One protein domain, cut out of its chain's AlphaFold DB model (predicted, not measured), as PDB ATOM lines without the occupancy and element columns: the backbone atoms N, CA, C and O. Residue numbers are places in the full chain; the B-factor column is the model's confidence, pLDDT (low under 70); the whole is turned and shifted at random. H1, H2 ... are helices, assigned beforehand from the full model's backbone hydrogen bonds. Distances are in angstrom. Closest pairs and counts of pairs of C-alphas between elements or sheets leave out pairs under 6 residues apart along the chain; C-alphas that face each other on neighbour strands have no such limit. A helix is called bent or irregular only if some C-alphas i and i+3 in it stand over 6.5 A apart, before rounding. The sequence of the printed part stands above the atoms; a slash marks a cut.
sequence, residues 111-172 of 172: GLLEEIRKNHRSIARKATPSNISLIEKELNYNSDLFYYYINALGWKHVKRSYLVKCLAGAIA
ATOM      1  N   GLY A 111     -21.464 -56.507 -37.023       78.69
ATOM      2  CA  GLY A 111     -22.916 -56.456 -36.808       78.69
ATOM      3  C   GLY A 111     -23.603 -55.242 -37.451       78.69
ATOM      4  O   GLY A 111     -24.739 -55.350 -37.907       78.69
ATOM      5  N   LEU A 112     -22.903 -54.109 -37.578       85.31
ATOM      6  CA  LEU A 112     -23.430 -52.914 -38.247       85.31
ATOM      7  C   LEU A 112     -23.490 -53.086 -39.772       85.31
ATOM      8  O   LEU A 112     -24.316 -52.452 -40.430       85.31
ATOM      9  N   LEU A 113     -22.654 -53.952 -40.354       85.06
ATOM     10  CA  LEU A 113     -22.677 -54.226 -41.794       85.06
ATOM     11  C   LEU A 113     -23.958 -54.958 -42.202       85.06
ATOM     12  O   LEU A 113     -24.517 -54.668 -43.262       85.06
ATOM     13  N   GLU A 114     -24.476 -55.833 -41.339       84.69
ATOM     14  CA  GLU A 114     -25.762 -56.503 -41.554       84.69
ATOM     15  C   GLU A 114     -26.944 -55.525 -41.516       84.69
ATOM     16  O   GLU A 114     -27.865 -55.612 -42.335       84.69
ATOM     17  N   GLU A 115     -26.909 -54.533 -40.623       86.56
ATOM     18  CA  GLU A 115     -27.917 -53.468 -40.599       86.56
ATOM     19  C   GLU A 115     -27.860 -52.606 -41.864       86.56
ATOM     20  O   GLU A 115     -28.898 -52.326 -42.480       86.56
ATOM     21  N   ILE A 116     -26.650 -52.235 -42.298       90.69
ATOM     22  CA  ILE A 116     -26.432 -51.492 -43.543       90.69
ATOM     23  C   ILE A 116     -26.964 -52.289 -44.736       90.69
ATOM     24  O   ILE A 116     -27.707 -51.727 -45.541       90.69
ATOM     25  N   ARG A 117     -26.667 -53.589 -44.840       88.06
ATOM     26  CA  ARG A 117     -27.193 -54.456 -45.910       88.06
ATOM     27  C   ARG A 117     -28.714 -54.390 -46.020       88.06
ATOM     28  O   ARG A 117     -29.228 -54.251 -47.127       88.06
ATOM     29  N   LYS A 118     -29.423 -54.444 -44.889       89.12
ATOM     30  CA  LYS A 118     -30.893 -54.440 -44.856       89.12
ATOM     31  C   LYS A 118     -31.490 -53.076 -45.207       89.12
ATOM     32  O   LYS A 118     -32.462 -53.021 -45.950       89.12
ATOM     33  N   ASN A 119     -30.927 -51.978 -44.687       91.75
ATOM     34  CA  ASN A 119     -31.593 -50.665 -44.686       91.75
ATOM     35  C   ASN A 119     -30.683 -49.470 -45.037       91.75
ATOM     36  O   ASN A 119     -30.896 -48.351 -44.553       91.75
ATOM     37  N   HIS A 120     -29.697 -49.660 -45.918       91.50
ATOM     38  CA  HIS A 120     -28.681 -48.651 -46.255       91.50
ATOM     39  C   HIS A 120     -29.220 -47.247 -46.569       91.50
ATOM     40  O   HIS A 120     -28.627 -46.257 -46.146       91.50
ATOM     41  N   ARG A 121     -30.362 -47.117 -47.264       92.00
ATOM     42  CA  ARG A 121     -30.959 -45.800 -47.574       92.00
ATOM     43  C   ARG A 121     -31.410 -45.047 -46.325       92.00
ATOM     44  O   ARG A 121     -31.234 -43.835 -46.261       92.00
ATOM     45  N   SER A 122     -32.017 -45.746 -45.368       93.81
ATOM     46  CA  SER A 122     -32.481 -45.139 -44.119       93.81
ATOM     47  C   SER A 122     -31.304 -44.809 -43.210       93.81
ATOM     48  O   SER A 122     -31.264 -43.733 -42.625       93.81
ATOM     49  N   ILE A 123     -30.325 -45.711 -43.140       93.69
ATOM     50  CA  ILE A 123     -29.116 -45.535 -42.333       93.69
ATOM     51  C   ILE A 123     -28.298 -44.350 -42.851       93.69
ATOM     52  O   ILE A 123     -27.950 -43.467 -42.078       93.69
ATOM     53  N   ALA A 124     -28.102 -44.235 -44.167       94.19
ATOM     54  CA  ALA A 124     -27.360 -43.124 -44.764       94.19
ATOM     55  C   ALA A 124     -27.945 -41.733 -44.449       94.19
ATOM     56  O   ALA A 124     -27.216 -40.745 -44.508       94.19
ATOM     57  N   ARG A 125     -29.243 -41.635 -44.122       93.56
ATOM     58  CA  ARG A 125     -29.884 -40.371 -43.713       93.56
ATOM     59  C   ARG A 125     -29.579 -39.977 -42.269       93.56
ATOM     60  O   ARG A 125     -29.715 -38.805 -41.945       93.56
ATOM     61  N   LYS A 126     -29.166 -40.927 -41.425       95.12
ATOM     62  CA  LYS A 126     -28.763 -40.677 -40.033       95.12
ATOM     63  C   LYS A 126     -27.335 -40.136 -39.917       95.12
ATOM     64  O   LYS A 126     -26.925 -39.723 -38.841       95.12
ATOM     65  N   ALA A 127     -26.570 -40.142 -41.009       95.19
ATOM     66  CA  ALA A 127     -25.177 -39.718 -41.009       95.19
ATOM     67  C   ALA A 127     -25.026 -38.249 -40.584       95.19
ATOM     68  O   ALA A 127     -25.538 -37.341 -41.243       95.19
ATOM     69  N   THR A 128     -24.267 -38.017 -39.516       95.38
ATOM     70  CA  THR A 128     -23.913 -36.679 -39.038       95.38
ATOM     71  C   THR A 128     -22.588 -36.211 -39.656       95.38
ATOM     72  O   THR A 128     -21.742 -37.042 -40.006       95.38
ATOM     73  N   PRO A 129     -22.345 -34.890 -39.781       95.38
ATOM     74  CA  PRO A 129     -21.073 -34.373 -40.293       95.38
ATOM     75  C   PRO A 129     -19.844 -34.865 -39.509       95.38
ATOM     76  O   PRO A 129     -18.809 -35.156 -40.108       95.38
ATOM     77  N   SER A 130     -19.965 -35.020 -38.184       94.44
ATOM     78  CA  SER A 130     -18.897 -35.548 -37.326       94.44
ATOM     79  C   SER A 130     -18.561 -37.003 -37.660       94.44
ATOM     80  O   SER A 130     -17.389 -37.337 -37.837       94.44
ATOM     81  N   ASN A 131     -19.579 -37.852 -37.818       94.31
ATOM     82  CA  ASN A 131     -19.393 -39.270 -38.124       94.31
ATOM     83  C   ASN A 131     -18.869 -39.472 -39.545       94.31
ATOM     84  O   ASN A 131     -18.019 -40.329 -39.769       94.31
ATOM     85  N   ILE A 132     -19.312 -38.646 -40.499       94.25
ATOM     86  CA  ILE A 132     -18.757 -38.638 -41.857       94.25
ATOM     87  C   ILE A 132     -17.258 -38.342 -41.801       94.25
ATOM     88  O   ILE A 132     -16.477 -39.114 -42.348       94.25
ATOM     89  N   SER A 133     -16.839 -37.296 -41.080       91.88
ATOM     90  CA  SER A 133     -15.416 -36.953 -40.964       91.88
ATOM     91  C   SER A 133     -14.583 -38.071 -40.324       91.88
ATOM     92  O   SER A 133     -13.467 -38.343 -40.768       91.88
ATOM     93  N   LEU A 134     -15.119 -38.746 -39.299       90.44
ATOM     94  CA  LEU A 134     -14.466 -39.894 -38.659       90.44
ATOM     95  C   LEU A 134     -14.250 -41.044 -39.648       90.44
ATOM     96  O   LEU A 134     -13.133 -41.539 -39.798       90.44
ATOM     97  N   ILE A 135     -15.307 -41.421 -40.361       90.50
ATOM     98  CA  ILE A 135     -15.288 -42.526 -41.318       90.50
ATOM     99  C   ILE A 135     -14.429 -42.201 -42.544       90.50
ATOM    100  O   ILE A 135     -13.727 -43.073 -43.045       90.50
ATOM    101  N   GLU A 136     -14.400 -40.953 -43.012       87.81
ATOM    102  CA  GLU A 136     -13.520 -40.545 -44.112       87.81
ATOM    103  C   GLU A 136     -12.034 -40.627 -43.761       87.81
ATOM    104  O   GLU A 136     -11.237 -40.962 -44.640       87.81
ATOM    105  N   LYS A 137     -11.666 -40.343 -42.502       84.88
ATOM    106  CA  LYS A 137     -10.289 -40.490 -42.005       84.88
ATOM    107  C   LYS A 137      -9.858 -41.954 -41.961       84.88
ATOM    108  O   LYS A 137      -8.712 -42.258 -42.277       84.88
ATOM    109  N   GLU A 138     -10.767 -42.851 -41.587       77.19
ATOM    110  CA  GLU A 138     -10.504 -44.292 -41.530       77.19
ATOM    111  C   GLU A 138     -10.492 -44.935 -42.928       77.19
ATOM    112  O   GLU A 138      -9.642 -45.765 -43.248       77.19
ATOM    113  N   LEU A 139     -11.377 -44.481 -43.815       73.06
ATOM    114  CA  LEU A 139     -11.415 -44.850 -45.228       73.06
ATOM    115  C   LEU A 139     -10.546 -43.921 -46.067       73.06
ATOM    116  O   LEU A 139     -11.044 -43.337 -47.035       73.06
ATOM    117  N   ASN A 140      -9.270 -43.742 -45.720       65.81
ATOM    118  CA  ASN A 140      -8.375 -42.932 -46.547       65.81
ATOM    119  C   ASN A 140      -8.407 -43.391 -48.029       65.81
ATOM    120  O   ASN A 140      -8.870 -44.486 -48.365       65.81
ATOM    121  N   TYR A 141      -8.015 -42.509 -48.951       51.22
ATOM    122  CA  TYR A 141      -8.097 -42.805 -50.383       51.22
ATOM    123  C   TYR A 141      -7.305 -44.091 -50.693       51.22
ATOM    124  O   TYR A 141      -6.105 -44.135 -50.445       51.22
ATOM    125  N   ASN A 142      -7.979 -45.113 -51.234       50.53
ATOM    126  CA  ASN A 142      -7.454 -46.466 -51.486       50.53
ATOM    127  C   ASN A 142      -7.187 -47.355 -50.253       50.53
ATOM    128  O   ASN A 142      -6.361 -48.260 -50.351       50.53
ATOM    129  N   SER A 143      -7.876 -47.161 -49.122       56.62
ATOM    130  CA  SER A 143      -7.727 -48.082 -47.986       56.62
ATOM    131  C   SER A 143      -8.282 -49.480 -48.285       56.62
ATOM    132  O   SER A 143      -9.342 -49.628 -48.902       56.62
ATOM    133  N   ASP A 144      -7.607 -50.518 -47.791       58.91
ATOM    134  CA  ASP A 144      -8.082 -51.906 -47.889       58.91
ATOM    135  C   ASP A 144      -9.460 -52.080 -47.217       58.91
ATOM    136  O   ASP A 144     -10.291 -52.862 -47.683       58.91
ATOM    137  N   LEU A 145      -9.773 -51.250 -46.209       65.69
ATOM    138  CA  LEU A 145     -11.087 -51.181 -45.557       65.69
ATOM    139  C   LEU A 145     -12.218 -50.779 -46.513       65.69
ATOM    140  O   LEU A 145     -13.339 -51.262 -46.369       65.69
ATOM    141  N   PHE A 146     -11.952 -49.929 -47.512       70.44
ATOM    142  CA  PHE A 146     -12.958 -49.593 -48.521       70.44
ATOM    143  C   PHE A 146     -13.394 -50.847 -49.280       70.44
ATOM    144  O   PHE A 146     -14.588 -51.114 -49.420       70.44
ATOM    145  N   TYR A 147     -12.423 -51.641 -49.730       68.94
ATOM    146  CA  TYR A 147     -12.698 -52.875 -50.454       68.94
ATOM    147  C   TYR A 147     -13.289 -53.953 -49.549       68.94
ATOM    148  O   TYR A 147     -14.193 -54.661 -49.994       68.94
ATOM    149  N   TYR A 148     -12.848 -54.035 -48.290       73.94
ATOM    150  CA  TYR A 148     -13.449 -54.906 -47.282       73.94
ATOM    151  C   TYR A 148     -14.951 -54.636 -47.152       73.94
ATOM    152  O   TYR A 148     -15.744 -55.545 -47.371       73.94
ATOM    153  N   TYR A 149     -15.371 -53.387 -46.912       76.56
ATOM    154  CA  TYR A 149     -16.794 -53.078 -46.745       76.56
ATOM    155  C   TYR A 149     -17.610 -53.252 -48.020       76.56
ATOM    156  O   TYR A 149     -18.734 -53.736 -47.953       76.56
ATOM    157  N   ILE A 150     -17.077 -52.889 -49.190       76.31
ATOM    158  CA  ILE A 150     -17.786 -53.119 -50.455       76.31
ATOM    159  C   ILE A 150     -18.058 -54.617 -50.660       76.31
ATOM    160  O   ILE A 150     -19.183 -54.990 -51.006       76.31
ATOM    161  N   ASN A 151     -17.069 -55.474 -50.381       71.75
ATOM    162  CA  ASN A 151     -17.229 -56.926 -50.471       71.75
ATOM    163  C   ASN A 151     -18.178 -57.454 -49.390       71.75
ATOM    164  O   ASN A 151     -19.115 -58.186 -49.701       71.75
ATOM    165  N   ALA A 152     -17.979 -57.031 -48.140       74.50
ATOM    166  CA  ALA A 152     -18.783 -57.441 -46.997       74.50
ATOM    167  C   ALA A 152     -20.239 -56.977 -47.106       74.50
ATOM    168  O   ALA A 152     -21.107 -57.608 -46.530       74.50
ATOM    169  N   LEU A 153     -20.545 -55.926 -47.869       80.38
ATOM    170  CA  LEU A 153     -21.919 -55.498 -48.147       80.38
ATOM    171  C   LEU A 153     -22.498 -56.148 -49.414       80.38
ATOM    172  O   LEU A 153     -23.711 -56.123 -49.609       80.38
ATOM    173  N   GLY A 154     -21.665 -56.778 -50.250       74.56
ATOM    174  CA  GLY A 154     -22.074 -57.372 -51.528       74.56
ATOM    175  C   GLY A 154     -22.449 -56.333 -52.590       74.56
ATOM    176  O   GLY A 154     -23.235 -56.616 -53.496       74.56
ATOM    177  N   TRP A 155     -21.938 -55.107 -52.475       78.31
ATOM    178  CA  TRP A 155     -22.315 -54.004 -53.354       78.31
ATOM    179  C   TRP A 155     -21.426 -53.938 -54.595       78.31
ATOM    180  O   TRP A 155     -20.208 -54.061 -54.518       78.31
ATOM    181  N   LYS A 156     -22.029 -53.675 -55.757       74.25
ATOM    182  CA  LYS A 156     -21.308 -53.460 -57.019       74.25
ATOM    183  C   LYS A 156     -21.416 -51.989 -57.424       74.25
ATOM    184  O   LYS A 156     -22.498 -51.415 -57.367       74.25
ATOM    185  N   HIS A 157     -20.300 -51.381 -57.831       67.31
ATOM    186  CA  HIS A 157     -20.238 -50.013 -58.379       67.31
ATOM    187  C   HIS A 157     -20.799 -48.898 -57.469       67.31
ATOM    188  O   HIS A 157     -21.472 -47.976 -57.931       67.31
ATOM    189  N   VAL A 158     -20.500 -48.939 -56.167       76.31
ATOM    190  CA  VAL A 158     -20.913 -47.890 -55.219       76.31
ATOM    191  C   VAL A 158     -19.871 -46.777 -55.118       76.31
ATOM    192  O   VAL A 158     -18.677 -47.023 -54.954       76.31
ATOM    193  N   LYS A 159     -20.331 -45.518 -55.170       85.50
ATOM    194  CA  LYS A 159     -19.481 -44.343 -54.929       85.50
ATOM    195  C   LYS A 159     -18.973 -44.349 -53.485       85.50
ATOM    196  O   LYS A 159     -19.770 -44.504 -52.560       85.50
ATOM    197  N   ARG A 160     -17.683 -44.058 -53.275       83.12
ATOM    198  CA  ARG A 160     -17.080 -43.948 -51.930       83.12
ATOM    199  C   ARG A 160     -17.871 -43.033 -50.998       83.12
ATOM    200  O   ARG A 160     -18.135 -43.412 -49.866       83.12
ATOM    201  N   SER A 161     -18.316 -41.875 -51.485       89.25
ATOM    202  CA  SER A 161     -19.122 -40.932 -50.698       89.25
ATOM    203  C   SER A 161     -20.437 -41.530 -50.188       89.25
ATOM    204  O   SER A 161     -20.919 -41.146 -49.126       89.25
ATOM    205  N   TYR A 162     -21.017 -42.484 -50.916       92.06
ATOM    206  CA  TYR A 162     -22.228 -43.171 -50.485       92.06
ATOM    207  C   TYR A 162     -21.939 -44.222 -49.412       92.06
ATOM    208  O   TYR A 162     -22.643 -44.264 -48.405       92.06
ATOM    209  N   LEU A 163     -20.874 -45.015 -49.583       90.44
ATOM    210  CA  LEU A 163     -20.427 -45.966 -48.563       90.44
ATOM    211  C   LEU A 163     -20.095 -45.250 -47.248       90.44
ATOM    212  O   LEU A 163     -20.578 -45.655 -46.195       90.44
ATOM    213  N   VAL A 164     -19.352 -44.143 -47.322       92.69
ATOM    214  CA  VAL A 164     -19.028 -43.297 -46.165       92.69
ATOM    215  C   VAL A 164     -20.297 -42.859 -45.435       92.69
ATOM    216  O   VAL A 164     -20.367 -42.998 -44.220       92.69
ATOM    217  N   LYS A 165     -21.328 -42.391 -46.153       95.06
ATOM    218  CA  LYS A 165     -22.609 -42.012 -45.531       95.06
ATOM    219  C   LYS A 165     -23.309 -43.192 -44.860       95.06
ATOM    220  O   LYS A 165     -23.866 -43.025 -43.784       95.06
ATOM    221  N   CYS A 166     -23.287 -44.373 -45.471       94.62
ATOM    222  CA  CYS A 166     -23.908 -45.560 -44.881       94.62
ATOM    223  C   CYS A 166     -23.194 -45.985 -43.592       94.62
ATOM    224  O   CYS A 166     -23.851 -46.225 -42.586       94.62
ATOM    225  N   LEU A 167     -21.862 -46.011 -43.601       93.50
ATOM    226  CA  LEU A 167     -21.055 -46.356 -42.431       93.50
ATOM    227  C   LEU A 167     -21.184 -45.298 -41.325       93.50
ATOM    228  O   LEU A 167     -21.423 -45.640 -40.174       93.50
ATOM    229  N   ALA A 168     -21.129 -44.012 -41.680       95.00
ATOM    230  CA  ALA A 168     -21.298 -42.905 -40.739       95.00
ATOM    231  C   ALA A 168     -22.690 -42.873 -40.096       95.00
ATOM    232  O   ALA A 168     -22.822 -42.511 -38.930       95.00
ATOM    233  N   GLY A 169     -23.727 -43.243 -40.850       94.25
ATOM    234  CA  GLY A 169     -25.087 -43.354 -40.337       94.25
ATOM    235  C   GLY A 169     -25.332 -44.587 -39.468       94.25
ATOM    236  O   GLY A 169     -26.295 -44.592 -38.709       94.25
ATOM    237  N   ALA A 170     -24.492 -45.620 -39.569       92.88
ATOM    238  CA  ALA A 170     -24.585 -46.820 -38.736       92.88
ATOM    239  C   ALA A 170     -23.941 -46.639 -37.354       92.88
ATOM    240  O   ALA A 170     -24.257 -47.377 -36.430       92.88
ATOM    241  N   ILE A 171     -23.054 -45.652 -37.212       91.81
ATOM    242  CA  ILE A 171     -22.438 -45.264 -35.932       91.81
ATOM    243  C   ILE A 171     -23.078 -43.999 -35.333       91.81
ATOM    244  O   ILE A 171     -22.487 -43.372 -34.454       91.81
ATOM    245  N   ALA A 172     -24.226 -43.577 -35.874       85.75
ATOM    246  CA  ALA A 172     -24.976 -42.390 -35.461       85.75
ATOM    247  C   ALA A 172     -26.096 -42.719 -34.473       85.75
ATOM    248  O   ALA A 172     -26.674 -43.826 -34.577       85.75
TER     249      ALA A 172
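Overview. This is residues 111 to 172 of the 172 residues of an uncharacterized protein of Streptococcus pneumoniae (UniProt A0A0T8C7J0). Three helices, H1, H2 and H3, stand round a fourth, H4, which runs through the middle of a small rounded body. H1 and H2 pack on H4 at large angles, H3 comes close to it, and one part of H1 also meets H3, while H2 and H3 stay just apart. The printed part has 62 residues with four named helices, in the order H1, H2, H3, H4, and no named strand; its class is all helix, with mostly crossed packing. It is compact, with a radius of gyration of the C-alphas of 10.4 A and spans of 24 by 24 by 20 A.

Arrangement. Start at residue 111, where H1, residues 111 to 125, begins, and look next at H4, residues 160 to 170. H1 and H4 touch, about perpendicular at 73 degrees; their closest C-alphas, those of Ala 124 and Cys 166, are 4.2 A apart. Go on to H2, residues 129 to 138, which is apart from H1. H2 touches H4 at a steep tilt of 63 degrees, opposite ways, with the closest C-alphas, those of Asn 131 and Ala 168, 4.9 A apart. Then comes H3, residues 144 to 153, only just apart from H2, with their closest C-alphas at 8.0 A. H3 touches H1, about perpendicular at 88 degrees; H1 does this with residues 113 to 117 alone, and the closest C-alphas, those of Arg 117 and Leu 153, are 5.8 A apart. H3 and H4 are close but not clearly touching, with the closest C-alphas, those of Phe 146 and Arg 160, 7.8 A apart; they run the same way at a steep tilt of 69 degrees, only just short of about perpendicular. In the backbones of H2, H3 and H4 every O i to N i+4 pair is within hydrogen-bond range, and in H1 7 of 11 are.

Along the chain. Find C-alpha 111 at (-22.916, -56.456, -36.808); from there H1 runs 18.8 A to C-alpha 125. H1 is irregular: C-alphas 118 and 121 are 9.1 A apart. H2 begins at C-alpha 129, at (-21.073, -34.373, -40.293), and measures 14.5 A to C-alpha 138. H3 measures 14.3 A from C-alpha 144 to C-alpha 153. H4 runs 15.4 A from C-alpha 160 to C-alpha 170, at (-24.585, -46.820, -38.736).

Size, cuts and confidence. The two C-alphas farthest apart, those of Ser 130 and Lys 156, stand 26.7 A from each other. The printed part has no cut and ends at Ala 172, the chain's last residue. The links from H1 to H2 and from H2 to H3 are tight, and the link from H3 to H4 is short. The mean pLDDT of the printed part is 83.7; look for values under 70 at residues 140 to 145, 147 and 157, where the model's confidence is low.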